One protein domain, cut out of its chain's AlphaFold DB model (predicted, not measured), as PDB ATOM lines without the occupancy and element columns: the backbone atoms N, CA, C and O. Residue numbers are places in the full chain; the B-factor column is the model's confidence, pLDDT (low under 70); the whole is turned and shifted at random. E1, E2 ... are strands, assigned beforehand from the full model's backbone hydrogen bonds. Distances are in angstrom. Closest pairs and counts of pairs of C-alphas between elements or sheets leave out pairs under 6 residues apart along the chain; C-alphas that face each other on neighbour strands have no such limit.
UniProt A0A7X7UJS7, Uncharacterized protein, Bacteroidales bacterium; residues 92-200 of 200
ATOM      1  N   HIS A  92     209.668 260.857 164.009       78.69
ATOM      2  CA  HIS A  92     210.440 261.297 165.162       78.69
ATOM      3  C   HIS A  92     209.664 262.411 165.859       78.69
ATOM      4  O   HIS A  92     209.507 263.499 165.303       78.69
ATOM      5  N   TYR A  93     209.144 262.135 167.053       77.31
ATOM      6  CA  TYR A  93     208.500 263.139 167.888       77.31
ATOM      7  C   TYR A  93     209.520 263.699 168.867       77.31
ATOM      8  O   TYR A  93     210.045 262.981 169.719       77.31
ATOM      9  N   TYR A  94     209.784 264.996 168.736       81.81
ATOM     10  CA  TYR A  94     210.664 265.728 169.627       81.81
ATOM     11  C   TYR A  94     209.921 266.897 170.256       81.81
ATOM     12  O   TYR A  94     209.373 267.744 169.550       81.81
ATOM     13  N   TYR A  95     209.929 266.941 171.581       82.25
ATOM     14  CA  TYR A  95     209.430 268.056 172.365       82.25
ATOM     15  C   TYR A  95     210.493 268.445 173.387       82.25
ATOM     16  O   TYR A  95     211.032 267.589 174.086       82.25
ATOM     17  N   ARG A  96     210.802 269.736 173.469       84.94
ATOM     18  CA  ARG A  96     211.704 270.284 174.476       84.94
ATOM     19  C   ARG A  96     211.113 271.559 175.033       84.94
ATOM     20  O   ARG A  96     210.759 272.460 174.279       84.94
ATOM     21  N   ASP A  97     211.059 271.613 176.349       80.19
ATOM     22  CA  ASP A  97     210.576 272.740 177.114       80.19
ATOM     23  C   ASP A  97     211.653 273.155 178.115       80.19
ATOM     24  O   ASP A  97     212.036 272.390 178.998       80.19
ATOM     25  N   THR A  98     212.163 274.367 177.941       80.94
ATOM     26  CA  THR A  98     213.162 274.988 178.820       80.94
ATOM     27  C   THR A  98     212.527 276.030 179.741       80.94
ATOM     28  O   THR A  98     213.225 276.903 180.258       80.94
ATOM     29  N   SER A  99     211.198 276.018 179.887       77.31
ATOM     30  CA  SER A  99     210.501 276.945 180.772       77.31
ATOM     31  C   SER A  99     210.876 276.684 182.228       77.31
ATOM     32  O   SER A  99     210.844 275.555 182.728       77.31
ATOM     33  N   TYR A 100     211.223 277.769 182.913       70.81
ATOM     34  CA  TYR A 100     211.509 277.751 184.335       70.81
ATOM     35  C   TYR A 100     210.208 277.509 185.098       70.81
ATOM     36  O   TYR A 100     209.282 278.317 185.019       70.81
ATOM     37  N   ASN A 101     210.132 276.397 185.824       73.69
ATOM     38  CA  ASN A 101     208.990 276.090 186.675       73.69
ATOM     39  C   ASN A 101     209.466 275.822 188.099       73.69
ATOM     40  O   ASN A 101     210.270 274.916 188.325       73.69
ATOM     41  N   GLU A 102     208.937 276.596 189.039       72.25
ATOM     42  CA  GLU A 102     209.199 276.471 190.468       72.25
ATOM     43  C   GLU A 102     208.037 275.729 191.139       72.25
ATOM     44  O   GLU A 102     206.877 276.128 191.034       72.25
ATOM     45  N   ILE A 103     208.340 274.629 191.822       75.69
ATOM     46  CA  ILE A 103     207.382 273.829 192.585       75.69
ATOM     47  C   ILE A 103     207.818 273.865 194.047       75.69
ATOM     48  O   ILE A 103     208.976 273.600 194.362       75.69
ATOM     49  N   ARG A 104     206.889 274.165 194.956       70.56
ATOM     50  CA  ARG A 104     207.143 274.236 196.403       70.56
ATOM     51  C   ARG A 104     206.528 273.020 197.108       70.56
ATOM     52  O   ARG A 104     205.347 273.074 197.456       70.56
ATOM     53  N   PRO A 105     207.258 271.899 197.258       61.44
ATOM     54  CA  PRO A 105     206.776 270.749 198.019       61.44
ATOM     55  C   PRO A 105     206.531 271.077 199.503       61.44
ATOM     56  O   PRO A 105     207.030 272.068 200.038       61.44
ATOM     57  N   LEU A 106     205.736 270.230 200.170       61.41
ATOM     58  CA  LEU A 106     205.450 270.336 201.605       61.41
ATOM     59  C   LEU A 106     206.754 270.322 202.427       61.41
ATOM     60  O   LEU A 106     207.714 269.656 202.033       61.41
ATOM     61  N   PRO A 107     206.811 271.057 203.552       55.59
ATOM     62  CA  PRO A 107     208.050 271.267 204.286       55.59
ATOM     63  C   PRO A 107     208.602 269.948 204.833       55.59
ATOM     64  O   PRO A 107     207.936 269.241 205.585       55.59
ATOM     65  N   VAL A 108     209.846 269.654 204.461       56.56
ATOM     66  CA  VAL A 108     210.686 268.625 205.077       56.56
ATOM     67  C   VAL A 108     211.824 269.371 205.762       56.56
ATOM     68  O   VAL A 108     212.429 270.248 205.141       56.56
ATOM     69  N   GLU A 109     212.104 269.070 207.031       56.16
ATOM     70  CA  GLU A 109     213.204 269.694 207.774       56.16
ATOM     71  C   GLU A 109     214.513 269.528 206.992       56.16
ATOM     72  O   GLU A 109     215.014 268.420 206.805       56.16
ATOM     73  N   THR A 110     215.043 270.627 206.454       56.66
ATOM     74  CA  THR A 110     216.201 270.588 205.557       56.66
ATOM     75  C   THR A 110     217.204 271.695 205.862       56.66
ATOM     76  O   THR A 110     216.878 272.782 206.341       56.66
ATOM     77  N   ILE A 111     218.470 271.380 205.592       58.97
ATOM     78  CA  ILE A 111     219.634 272.233 205.836       58.97
ATOM     79  C   ILE A 111     219.609 273.399 204.832       58.97
ATOM     80  O   ILE A 111     219.683 273.176 203.623       58.97
ATOM     81  N   LYS A 112     219.514 274.640 205.331       61.69
ATOM     82  CA  LYS A 112     219.510 275.872 204.517       61.69
ATOM     83  C   LYS A 112     220.739 275.966 203.598       61.69
ATOM     84  O   LYS A 112     221.853 275.649 204.008       61.69
ATOM     85  N   GLY A 113     220.532 276.492 202.388       63.22
ATOM     86  CA  GLY A 113     221.607 277.003 201.525       63.22
ATOM     87  C   GLY A 113     222.315 275.988 200.622       63.22
ATOM     88  O   GLY A 113     223.300 276.349 199.983       63.22
ATOM     89  N   LYS A 114     221.842 274.739 200.532       70.38
ATOM     90  CA  LYS A 114     222.374 273.760 199.569       70.38
ATOM     91  C   LYS A 114     221.502 273.676 198.319       70.38
ATOM     92  O   LYS A 114     220.282 273.570 198.420       70.38
ATOM     93  N   VAL A 115     222.158 273.687 197.159       78.62
ATOM     94  CA  VAL A 115     221.561 273.380 195.856       78.62
ATOM     95  C   VAL A 115     221.916 271.942 195.497       78.62
ATOM     96  O   VAL A 115     223.086 271.561 195.518       78.62
ATOM     97  N   PHE A 116     220.906 271.151 195.165       81.56
ATOM     98  CA  PHE A 116     221.032 269.754 194.778       81.56
ATOM     99  C   PHE A 116     220.566 269.605 193.329       81.56
ATOM    100  O   PHE A 116     219.358 269.574 193.087       81.56
ATOM    101  N   PRO A 117     221.479 269.562 192.346       85.38
ATOM    102  CA  PRO A 117     221.091 269.311 190.966       85.38
ATOM    103  C   PRO A 117     220.544 267.889 190.826       85.38
ATOM    104  O   PRO A 117     221.037 266.959 191.467       85.38
ATOM    105  N   PHE A 118     219.549 267.715 189.963       86.62
ATOM    106  CA  PHE A 118     219.044 266.402 189.587       86.62
ATOM    107  C   PHE A 118     218.828 266.321 188.077       86.62
ATOM    108  O   PHE A 118     218.532 267.307 187.401       86.62
ATOM    109  N   SER A 119     218.986 265.110 187.562       87.00
ATOM    110  CA  SER A 119     218.648 264.737 186.197       87.00
ATOM    111  C   SER A 119     217.969 263.386 186.288       87.00
ATOM    112  O   SER A 119     218.610 262.409 186.670       87.00
ATOM    113  N   ASP A 120     216.687 263.338 185.953       86.19
ATOM    114  CA  ASP A 120     215.934 262.095 185.852       86.19
ATOM    115  C   ASP A 120     215.704 261.773 184.376       86.19
ATOM    116  O   ASP A 120     215.216 262.606 183.607       86.19
ATOM    117  N   ILE A 121     216.112 260.575 183.967       86.31
ATOM    118  CA  ILE A 121     215.962 260.082 182.602       86.31
ATOM    119  C   ILE A 121     215.220 258.761 182.696       86.31
ATOM    120  O   ILE A 121     215.756 257.771 183.196       86.31
ATOM    121  N   LYS A 122     213.997 258.747 182.173       84.50
ATOM    122  CA  LYS A 122     213.170 257.553 182.087       84.50
ATOM    123  C   LYS A 122     212.677 257.371 180.662       84.50
ATOM    124  O   LYS A 122     211.835 258.130 180.181       84.50
ATOM    125  N   ASP A 123     213.197 256.336 180.012       85.44
ATOM    126  CA  ASP A 123     212.864 255.957 178.641       85.44
ATOM    127  C   ASP A 123     212.968 257.158 177.678       85.44
ATOM    128  O   ASP A 123     214.054 257.685 177.438       85.44
ATOM    129  N   CYS A 124     211.835 257.629 177.157       85.94
ATOM    130  CA  CYS A 124     211.747 258.749 176.221       85.94
ATOM    131  C   CYS A 124     211.686 260.128 176.886       85.94
ATOM    132  O   CYS A 124     211.615 261.130 176.172       85.94
ATOM    133  N   PHE A 125     211.645 260.206 178.216       88.38
ATOM    134  CA  PHE A 125     211.454 261.448 178.957       88.38
ATOM    135  C   PHE A 125     212.682 261.783 179.801       88.38
ATOM    136  O   PHE A 125     213.224 260.938 180.510       88.38
ATOM    137  N   ARG A 126     213.108 263.041 179.738       88.56
ATOM    138  CA  ARG A 126     214.217 263.579 180.518       88.56
ATOM    139  C   ARG A 126     213.781 264.857 181.211       88.56
ATOM    140  O   ARG A 126     213.218 265.745 180.573       88.56
ATOM    141  N   VAL A 127     214.092 264.963 182.496       89.94
ATOM    142  CA  VAL A 127     213.876 266.163 183.304       89.94
ATOM    143  C   VAL A 127     215.181 266.540 183.976       89.94
ATOM    144  O   VAL A 127     215.730 265.756 184.745       89.94
ATOM    145  N   ASP A 128     215.648 267.754 183.717       88.75
ATOM    146  CA  ASP A 128     216.774 268.345 184.427       88.75
ATOM    147  C   ASP A 128     216.267 269.465 185.344       88.75
ATOM    148  O   ASP A 128     215.320 270.197 185.019       88.75
ATOM    149  N   GLY A 129     216.909 269.618 186.496       89.19
ATOM    150  CA  GLY A 129     216.550 270.647 187.454       89.19
ATOM    151  C   GLY A 129     217.482 270.697 188.651       89.19
ATOM    152  O   GLY A 129     218.553 270.087 188.679       89.19
ATOM    153  N   TYR A 130     217.071 271.444 189.661       86.12
ATOM    154  CA  TYR A 130     217.738 271.468 190.952       86.12
ATOM    155  C   TYR A 130     216.731 271.678 192.076       86.12
ATOM    156  O   TYR A 130     215.662 272.252 191.888       86.12
ATOM    157  N   MET A 131     217.084 271.206 193.261       84.75
ATOM    158  CA  MET A 131     216.353 271.453 194.493       84.75
ATOM    159  C   MET A 131     217.167 272.403 195.367       84.75
ATOM    160  O   MET A 131     218.368 272.210 195.540       84.75
ATOM    161  N   MET A 132     216.527 273.420 195.924       84.75
ATOM    162  CA  MET A 132     217.137 274.357 196.865       84.75
ATOM    163  C   MET A 132     216.245 274.535 198.090       84.75
ATOM    164  O   MET A 132     215.072 274.181 198.060       84.75
ATOM    165  N   VAL A 133     216.803 275.046 199.185       79.06
ATOM    166  CA  VAL A 133     216.051 275.295 200.422       79.06
ATOM    167  C   VAL A 133     216.001 276.794 200.666       79.06
ATOM    168  O   VAL A 133     216.992 277.383 201.107       79.06
ATOM    169  N   GLU A 134     214.841 277.396 200.411       74.94
ATOM    170  CA  GLU A 134     214.553 278.796 200.719       74.94
ATOM    171  C   GLU A 134     213.690 278.859 201.977       74.94
ATOM    172  O   GLU A 134     212.664 278.194 202.067       74.94
ATOM    173  N   GLU A 135     214.111 279.627 202.984       74.38
ATOM    174  CA  GLU A 135     213.295 279.866 204.188       74.38
ATOM    175  C   GLU A 135     212.770 278.586 204.885       74.38
ATOM    176  O   GLU A 135     211.644 278.558 205.374       74.38
ATOM    177  N   LEU A 136     213.596 277.526 204.956       72.31
ATOM    178  CA  LEU A 136     213.242 276.194 205.502       72.31
ATOM    179  C   LEU A 136     212.204 275.415 204.672       72.31
ATOM    180  O   LEU A 136     211.661 274.416 205.142       72.31
ATOM    181  N   LYS A 137     211.935 275.844 203.438       71.38
ATOM    182  CA  LYS A 137     211.054 275.152 202.500       71.38
ATOM    183  C   LYS A 137     211.866 274.622 201.318       71.38
ATOM    184  O   LYS A 137     212.633 275.379 200.719       71.38
ATOM    185  N   PRO A 138     211.714 273.337 200.964       76.50
ATOM    186  CA  PRO A 138     212.280 272.821 199.731       76.50
ATOM    187  C   PRO A 138     211.582 273.472 198.529       76.50
ATOM    188  O   PRO A 138     210.356 273.565 198.478       76.50
ATOM    189  N   VAL A 139     212.376 273.911 197.561       80.88
ATOM    190  CA  VAL A 139     211.956 274.476 196.280       80.88
ATOM    191  C   VAL A 139     212.569 273.618 195.182       80.88
ATOM    192  O   VAL A 139     213.788 273.462 195.106       80.88
ATOM    193  N   LEU A 140     211.719 273.036 194.346       84.12
ATOM    194  CA  LEU A 140     212.102 272.243 193.191       84.12
ATOM    195  C   LEU A 140     212.004 273.116 191.943       84.12
ATOM    196  O   LEU A 140     210.923 273.573 191.580       84.12
ATOM    197  N   VAL A 141     213.126 273.310 191.266       85.12
ATOM    198  CA  VAL A 141     213.198 274.059 190.018       85.12
ATOM    199  C   VAL A 141     213.448 273.093 188.875       85.12
ATOM    200  O   VAL A 141     214.455 272.388 188.860       85.12
ATOM    201  N   ILE A 142     212.550 273.088 187.895       87.06
ATOM    202  CA  ILE A 142     212.732 272.341 186.651       87.06
ATOM    203  C   ILE A 142     213.259 273.305 185.591       87.06
ATOM    204  O   ILE A 142     212.630 274.327 185.320       87.06
ATOM    205  N   THR A 143     214.411 272.978 185.007       86.38
ATOM    206  CA  THR A 143     215.101 273.821 184.019       86.38
ATOM    207  C   THR A 143     214.946 273.301 182.596       86.38
ATOM    208  O   THR A 143     214.984 274.083 181.648       86.38
ATOM    209  N   ASN A 144     214.774 271.990 182.429       85.19
ATOM    210  CA  ASN A 144     214.637 271.367 181.120       85.19
ATOM    211  C   ASN A 144     213.714 270.151 181.216       85.19
ATOM    212  O   ASN A 144     213.852 269.323 182.116       85.19
ATOM    213  N   ARG A 145     212.789 270.028 180.268       88.25
ATOM    214  CA  ARG A 145     211.978 268.832 180.039       88.25
ATOM    215  C   ARG A 145     212.100 268.458 178.573       88.25
ATOM    216  O   ARG A 145     211.731 269.235 177.697       88.25
ATOM    217  N   GLU A 146     212.599 267.266 178.298       86.88
ATOM    218  CA  GLU A 146     212.749 266.734 176.948       86.88
ATOM    219  C   GLU A 146     211.936 265.448 176.804       86.88
ATOM    220  O   GLU A 146     211.993 264.562 177.652       86.88
ATOM    221  N   PHE A 147     211.201 265.332 175.702       87.94
ATOM    222  CA  PHE A 147     210.536 264.109 175.278       87.94
ATOM    223  C   PHE A 147     210.985 263.755 173.859       87.94
ATOM    224  O   PHE A 147     210.809 264.545 172.925       87.94
ATOM    225  N   LYS A 148     211.580 262.573 173.701       87.12
ATOM    226  CA  LYS A 148     212.068 262.040 172.422       87.12
ATOM    227  C   LYS A 148     211.448 260.673 172.194       87.12
ATOM    228  O   LYS A 148     211.821 259.738 172.883       87.12
ATOM    229  N   ASN A 149     210.528 260.546 171.245       86.75
ATOM    230  CA  ASN A 149     209.893 259.267 170.934       86.75
ATOM    231  C   ASN A 149     209.910 259.018 169.430       86.75
ATOM    232  O   ASN A 149     209.346 259.800 168.661       86.75
ATOM    233  N   ASN A 150     210.524 257.917 169.007       85.94
ATOM    234  CA  ASN A 150     210.415 257.476 167.624       85.94
ATOM    235  C   ASN A 150     209.224 256.529 167.494       85.94
ATOM    236  O   ASN A 150     208.958 255.706 168.361       85.94
ATOM    237  N   THR A 151     208.472 256.646 166.410       84.00
ATOM    238  CA  THR A 151     207.317 255.796 166.133       84.00
ATOM    239  C   THR A 151     207.432 255.232 164.732       84.00
ATOM    240  O   THR A 151     207.592 255.979 163.767       84.00
ATOM    241  N   THR A 152     207.322 253.913 164.616       84.81
ATOM    242  CA  THR A 152     207.240 253.222 163.331       84.81
ATOM    243  C   THR A 152     205.779 252.924 163.027       84.81
ATOM    244  O   THR A 152     205.121 252.142 163.710       84.81
ATOM    245  N   ASP A 153     205.271 253.556 161.981       83.06
ATOM    246  CA  ASP A 153     203.913 253.398 161.487       83.06
ATOM    247  C   ASP A 153     203.911 252.470 160.269       83.06
ATOM    248  O   ASP A 153     204.488 252.781 159.226       83.06
ATOM    249  N   ILE A 154     203.233 251.331 160.381       84.75
ATOM    250  CA  ILE A 154     203.141 250.310 159.338       84.75
ATOM    251  C   ILE A 154     201.717 250.289 158.802       84.75
ATOM    252  O   ILE A 154     200.770 249.937 159.506       84.75
ATOM    253  N   ILE A 155     201.565 250.644 157.532       85.50
ATOM    254  CA  ILE A 155     200.307 250.540 156.800       85.50
ATOM    255  C   ILE A 155     200.335 249.238 156.011       85.50
ATOM    256  O   ILE A 155     201.180 249.053 155.132       85.50
ATOM    257  N   TYR A 156     199.399 248.341 156.305       87.38
ATOM    258  CA  TYR A 156     199.306 247.043 155.649       87.38
ATOM    259  C   TYR A 156     197.867 246.663 155.310       87.38
ATOM    260  O   TYR A 156     196.910 247.071 155.969       87.38
ATOM    261  N   LEU A 157     197.716 245.853 154.268       87.31
ATOM    262  CA  LEU A 157     196.444 245.274 153.866       87.31
ATOM    263  C   LEU A 157     196.194 243.976 154.625       87.31
ATOM    264  O   LEU A 157     196.968 243.018 154.547       87.31
ATOM    265  N   ASP A 158     195.061 243.905 155.312       87.31
ATOM    266  CA  ASP A 158     194.594 242.668 155.920       87.31
ATOM    267  C   ASP A 158     193.128 242.413 155.591       87.31
ATOM    268  O   ASP A 158     192.361 243.317 155.262       87.31
ATOM    269  N   ARG A 159     192.737 241.142 155.651       86.31
ATOM    270  CA  ARG A 159     191.333 240.763 155.493       86.31
ATOM    271  C   ARG A 159     190.634 240.838 156.842       86.31
ATOM    272  O   ARG A 159     191.190 240.415 157.853       86.31
ATOM    273  N   GLU A 160     189.419 241.367 156.829       80.94
ATOM    274  CA  GLU A 160     188.621 241.630 158.028       80.94
ATOM    275  C   GLU A 160     188.317 240.369 158.847       80.94
ATOM    276  O   GLU A 160     188.446 240.383 160.068       80.94
ATOM    277  N   LYS A 161     187.940 239.267 158.189       80.62
ATOM    278  CA  LYS A 161     187.518 238.046 158.878       80.62
ATOM    279  C   LYS A 161     188.648 237.030 158.892       80.62
ATOM    280  O   LYS A 161     189.272 236.747 157.867       80.62
ATOM    281  N   ARG A 162     188.872 236.420 160.050       79.88
ATOM    282  CA  ARG A 162     189.729 235.244 160.203       79.88
ATOM    283  C   ARG A 162     188.856 234.092 160.677       79.88
ATOM    284  O   ARG A 162     188.228 234.206 161.721       79.88
ATOM    285  N   PHE A 163     188.819 233.007 159.912       78.94
ATOM    286  CA  PHE A 163     188.194 231.761 160.335       78.94
ATOM    287  C   PHE A 163     189.260 230.670 160.371       78.94
ATOM    288  O   PHE A 163     189.850 230.329 159.342       78.94
ATOM    289  N   LEU A 164     189.533 230.163 161.574       82.81
ATOM    290  CA  LEU A 164     190.588 229.188 161.848       82.81
ATOM    291  C   LEU A 164     191.978 229.698 161.380       82.81
ATOM    292  O   LEU A 164     192.602 230.542 162.034       82.81
ATOM    293  N   PHE A 165     192.434 229.257 160.203       74.50
ATOM    294  CA  PHE A 165     193.719 229.608 159.584       74.50
ATOM    295  C   PHE A 165     193.569 230.421 158.292       74.50
ATOM    296  O   PHE A 165     194.550 230.969 157.785       74.50
ATOM    297  N   LEU A 166     192.352 230.537 157.757       75.75
ATOM    298  CA  LEU A 166     192.086 231.264 156.522       75.75
ATOM    299  C   LEU A 166     191.510 232.648 156.825       75.75
ATOM    300  O   LEU A 166     190.587 232.818 157.624       75.75
ATOM    301  N   LYS A 167     192.068 233.663 156.160       78.81
ATOM    302  CA  LYS A 167     191.538 235.025 156.213       78.81
ATOM    303  C   LYS A 167     190.632 235.277 155.005       78.81
ATOM    304  O   LYS A 167     191.060 235.101 153.861       78.81
ATOM    305  N   PHE A 168     189.408 235.732 155.243       81.19
ATOM    306  CA  PHE A 168     188.370 235.976 154.237       81.19
ATOM    307  C   PHE A 168     187.720 237.353 154.432       81.19
ATOM    308  O   PHE A 168     187.913 238.015 155.448       81.19
ATOM    309  N   GLY A 169     186.945 237.798 153.444       82.31
ATOM    310  CA  GLY A 169     186.281 239.102 153.470       82.31
ATOM    311  C   GLY A 169     187.059 240.200 152.745       82.31
ATOM    312  O   GLY A 169     188.018 239.932 152.015       82.31
ATOM    313  N   LYS A 170     186.595 241.441 152.916       83.56
ATOM    314  CA  LYS A 170     187.136 242.610 152.217       83.56
ATOM    315  C   LYS A 170     188.556 242.915 152.704       83.56
ATOM    316  O   LYS A 170     188.864 242.753 153.886       83.56
ATOM    317  N   LEU A 171     189.414 243.336 151.775       83.25
ATOM    318  CA  LEU A 171     190.724 243.893 152.102       83.25
ATOM    319  C   LEU A 171     190.515 245.278 152.712       83.25
ATOM    320  O   LEU A 171     189.887 246.134 152.093       83.25
ATOM    321  N   LYS A 172     191.043 245.476 153.916       86.50
ATOM    322  CA  LYS A 172     191.060 246.755 154.617       86.50
ATOM    323  C   LYS A 172     192.502 247.138 154.906       86.50
ATOM    324  O   LYS A 172     193.323 246.276 155.227       86.50
ATOM    325  N   ALA A 173     192.805 248.424 154.795       86.44
ATOM    326  CA  ALA A 173     194.096 248.929 155.217       86.44
ATOM    327  C   ALA A 173     194.071 249.203 156.721       86.44
ATOM    328  O   ALA A 173     193.150 249.823 157.254       86.44
ATOM    329  N   LYS A 174     195.093 248.702 157.405       89.06
ATOM    330  CA  LYS A 174     195.319 248.900 158.829       89.06
ATOM    331  C   LYS A 174     196.620 249.658 159.006       89.06
ATOM    332  O   LYS A 174     197.614 249.348 158.357       89.06
ATOM    333  N   LEU A 175     196.589 250.650 159.878       86.94
ATOM    334  CA  LEU A 175     197.740 251.371 160.380       86.94
ATOM    335  C   LEU A 175     198.072 250.798 161.754       86.94
ATOM    336  O   LEU A 175     197.265 250.925 162.676       86.94
ATOM    337  N   LYS A 176     199.241 250.177 161.885       88.19
ATOM    338  CA  LYS A 176     199.809 249.793 163.174       88.19
ATOM    339  C   LYS A 176     200.939 250.757 163.527       88.19
ATOM    340  O   LYS A 176     201.900 250.869 162.778       88.19
ATOM    341  N   SER A 177     200.792 251.446 164.648       86.56
ATOM    342  CA  SER A 177     201.759 252.399 165.184       86.56
ATOM    343  C   SER A 177     202.504 251.761 166.348       86.56
ATOM    344  O   SER A 177     201.870 251.372 167.330       86.56
ATOM    345  N   ILE A 178     203.826 251.670 166.226       88.12
ATOM    346  CA  ILE A 178     204.726 251.076 167.219       88.12
ATOM    347  C   ILE A 178     205.655 252.187 167.721       88.12
ATOM    348  O   ILE A 178     206.640 252.510 167.047       88.12
ATOM    349  N   PRO A 179     205.307 252.861 168.830       87.56
ATOM    350  CA  PRO A 179     206.185 253.843 169.447       87.56
ATOM    351  C   PRO A 179     207.306 253.156 170.242       87.56
ATOM    352  O   PRO A 179     207.116 252.061 170.759       87.56
ATOM    353  N   GLU A 180     208.461 253.810 170.378       85.12
ATOM    354  CA  GLU A 180     209.522 253.370 171.296       85.12
ATOM    355  C   GLU A 180     209.064 253.478 172.752       85.12
ATOM    356  O   GLU A 180     209.399 252.625 173.569       85.12
ATOM    357  N   CYS A 181     208.248 254.490 173.056       81.94
ATOM    358  CA  CYS A 181     207.625 254.645 174.362       81.94
ATOM    359  C   CYS A 181     206.110 254.775 174.265       81.94
ATOM    360  O   CYS A 181     205.580 255.652 173.572       81.94
ATOM    361  N   GLY A 182     205.422 253.936 175.037       81.06
ATOM    362  CA  GLY A 182     203.969 253.902 175.146       81.06
ATOM    363  C   GLY A 182     203.360 252.644 174.540       81.06
ATOM    364  O   GLY A 182     204.041 251.661 174.266       81.06
ATOM    365  N   GLU A 183     202.045 252.679 174.361       83.81
ATOM    366  CA  GLU A 183     201.281 251.540 173.861       83.81
ATOM    367  C   GLU A 183     201.194 251.533 172.336       83.81
ATOM    368  O   GLU A 183     201.002 252.567 171.685       83.81
ATOM    369  N   GLU A 184     201.245 250.331 171.774       86.06
ATOM    370  CA  GLU A 184     200.968 250.105 170.366       86.06
ATOM    371  C   GLU A 184     199.496 250.356 170.044       86.06
ATOM    372  O   GLU A 184     198.589 250.017 170.808       86.06
ATOM    373  N   ARG A 185     199.235 250.926 168.865       86.50
ATOM    374  CA  ARG A 185     197.866 251.214 168.422       86.50
ATOM    375  C   ARG A 185     197.626 250.696 167.021       86.50
ATOM    376  O   ARG A 185     198.453 250.874 166.133       86.50
ATOM    377  N   ILE A 186     196.453 250.105 166.815       86.75
ATOM    378  CA  ILE A 186     195.993 249.647 165.504       86.75
ATOM    379  C   ILE A 186     194.737 250.432 165.140       86.75
ATOM    380  O   ILE A 186     193.784 250.484 165.916       86.75
ATOM    381  N   LYS A 187     194.734 251.048 163.959       87.56
ATOM    382  CA  LYS A 187     193.597 251.799 163.420       87.56
ATOM    383  C   LYS A 187     193.293 251.341 162.002       87.56
ATOM    384  O   LYS A 187     194.205 251.053 161.234       87.56
ATOM    385  N   GLU A 188     192.017 251.282 161.638       84.88
ATOM    386  CA  GLU A 188     191.633 251.143 160.231       84.88
ATOM    387  C   GLU A 188     191.824 252.494 159.536       84.88
ATOM    388  O   GLU A 188     191.511 253.542 160.103       84.88
ATOM    389  N   VAL A 189     192.389 252.477 158.332       82.81
ATOM    390  CA  VAL A 189     192.653 253.688 157.549       82.81
ATOM    391  C   VAL A 189     192.158 253.501 156.125       82.81
ATOM    392  O   VAL A 189     192.246 252.413 155.558       82.81
ATOM    393  N   GLU A 190     191.655 254.569 155.519       74.88
ATOM    394  CA  GLU A 190     191.323 254.568 154.098       74.88
ATOM    395  C   GLU A 190     192.535 255.018 153.283       74.88
ATOM    396  O   GLU A 190     193.082 256.104 153.482       74.88
ATOM    397  N   ILE A 191     192.973 254.179 152.341       66.50
ATOM    398  CA  ILE A 191     194.028 254.558 151.399       66.50
ATOM    399  C   ILE A 191     193.382 255.358 150.270       66.50
ATOM    400  O   ILE A 191     192.879 254.797 149.293       66.50
ATOM    401  N   VAL A 192     193.431 256.683 150.376       65.62
ATOM    402  CA  VAL A 192     193.067 257.570 149.269       65.62
ATOM    403  C   VAL A 192     194.173 257.499 148.211       65.62
ATOM    404  O   VAL A 192     195.202 258.170 148.309       65.62
ATOM    405  N   LYS A 193     193.987 256.664 147.183       56.97
ATOM    406  CA  LYS A 193     194.871 256.649 146.007       56.97
ATOM    407  C   LYS A 193     194.628 257.921 145.198       56.97
ATOM    408  O   LYS A 193     193.680 257.992 144.418       56.97
ATOM    409  N   ASN A 194     195.485 258.925 145.372       45.62
ATOM    410  CA  ASN A 194     195.429 260.137 144.565       45.62
ATOM    411  C   ASN A 194     195.857 259.796 143.125       45.62
ATOM    412  O   ASN A 194     197.044 259.696 142.825       45.62
ATOM    413  N   ARG A 195     194.885 259.557 142.234       43.50
ATOM    414  CA  ARG A 195     195.116 259.399 140.790       43.50
ATOM    415  C   ARG A 195     195.435 260.769 140.186       43.50
ATOM    416  O   ARG A 195     194.580 261.373 139.548       43.50
ATOM    417  N   ARG A 196     196.642 261.289 140.394       44.28
ATOM    418  CA  ARG A 196     197.137 262.420 139.600       44.28
ATOM    419  C   ARG A 196     198.496 262.072 139.009       44.28
ATOM    420  O   ARG A 196     199.429 261.764 139.741       44.28
ATOM    421  N   ASN A 197     198.533 262.157 137.680       41.50
ATOM    422  CA  ASN A 197     199.679 262.093 136.771       41.50
ATOM    423  C   ASN A 197     200.105 260.695 136.302       41.50
ATOM    424  O   ASN A 197     201.246 260.281 136.466       41.50
ATOM    425  N   VAL A 198     199.192 260.025 135.592       39.66
ATOM    426  CA  VAL A 198     199.579 259.356 134.340       39.66
ATOM    427  C   VAL A 198     199.456 260.430 133.259       39.66
ATOM    428  O   VAL A 198     198.387 260.611 132.681       39.66
ATOM    429  N   LEU A 199     200.503 261.236 133.091       39.91
ATOM    430  CA  LEU A 199     200.631 262.056 131.892       39.91
ATOM    431  C   LEU A 199     201.129 261.122 130.787       39.91
ATOM    432  O   LEU A 199     202.181 260.500 130.930       39.91
ATOM    433  N   ARG A 200     200.268 260.960 129.778       35.75
ATOM    434  CA  ARG A 200     200.600 260.441 128.451       35.75
ATOM    435  C   ARG A 200     201.677 261.294 127.798       35.75
ATOM    436  O   ARG A 200     201.656 262.520 128.047       35.75
TER     437      ARG A 200
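AT A GLANCE: This is residues 92 to 200 of the 200 residues of an uncharacterized protein of Bacteroidales bacterium (UniProt A0A7X7UJS7). One long strand, E5, runs like a spine through a twisted ribbon: the hairpin of E3 and E4 is beside one end, E6 and E7 beside the other, with E1 and E2 along its opposite edge. E5 and E6 bend aside towards the tip of their hairpin, and residues 192 to 200 stick out as a tail. The printed part has 109 residues with seven named strands, E1 to E7, and no named helix, class all strand, in a branched sheet with antiparallel neighbour pairs. It is extended, with a radius of gyration of the C-alphas of 25.1 A, and spans 75 by 46 by 17 A.

HOW THE PARTS SIT: E1, residues 92 to 97, and E2, residues 101 to 103, lie on one side of E5, residues 137 to 163, antiparallel to it; within hydrogen-bond range are N 95 and O 147, 2.9 A, and N 103 and O 140, 2.8 A. E3, residues 116 to 122, forms a hairpin with E4, residues 125 to 134; N 118 and O 129 are 2.9 A apart. On the other side of E5, its pairing is staggered: E4 pairs with residues 137 to 147, N 132 and O 139 at 2.9 A, and E6, residues 166 to 179, with 151 to 163, N 154 and O 176 at 2.8 A. E7, residues 185 to 189, forms a hairpin with E6; N 175 and O 187 are 2.8 A apart. E3 to E7 form a meander, each strand the antiparallel neighbour of the one before. E2 to E5 form a Greek key, a three-strand meander after a strand antiparallel to its last.

IN THESE COORDINATES: E1 begins at C-alpha 92 (210.440, 261.297, 165.162). E3 is 19.3 A long, E4 28.0 A, E5 64.7 A and E6 29.6 A. E5 bends by 78 degrees at residue 157, E6 by 108 degrees at residue 169. E7 ends at C-alpha 189 (192.653, 253.688, 157.549).

THE WHOLE: The C-alphas of Glu 109 and Arg 200, the two farthest apart, are 80.8 A apart. The printed part has no cut; the link from E2 to E3 is long, with 12 residues. The pLDDT is under 70 at residues 105 to 113 and 191 to 200.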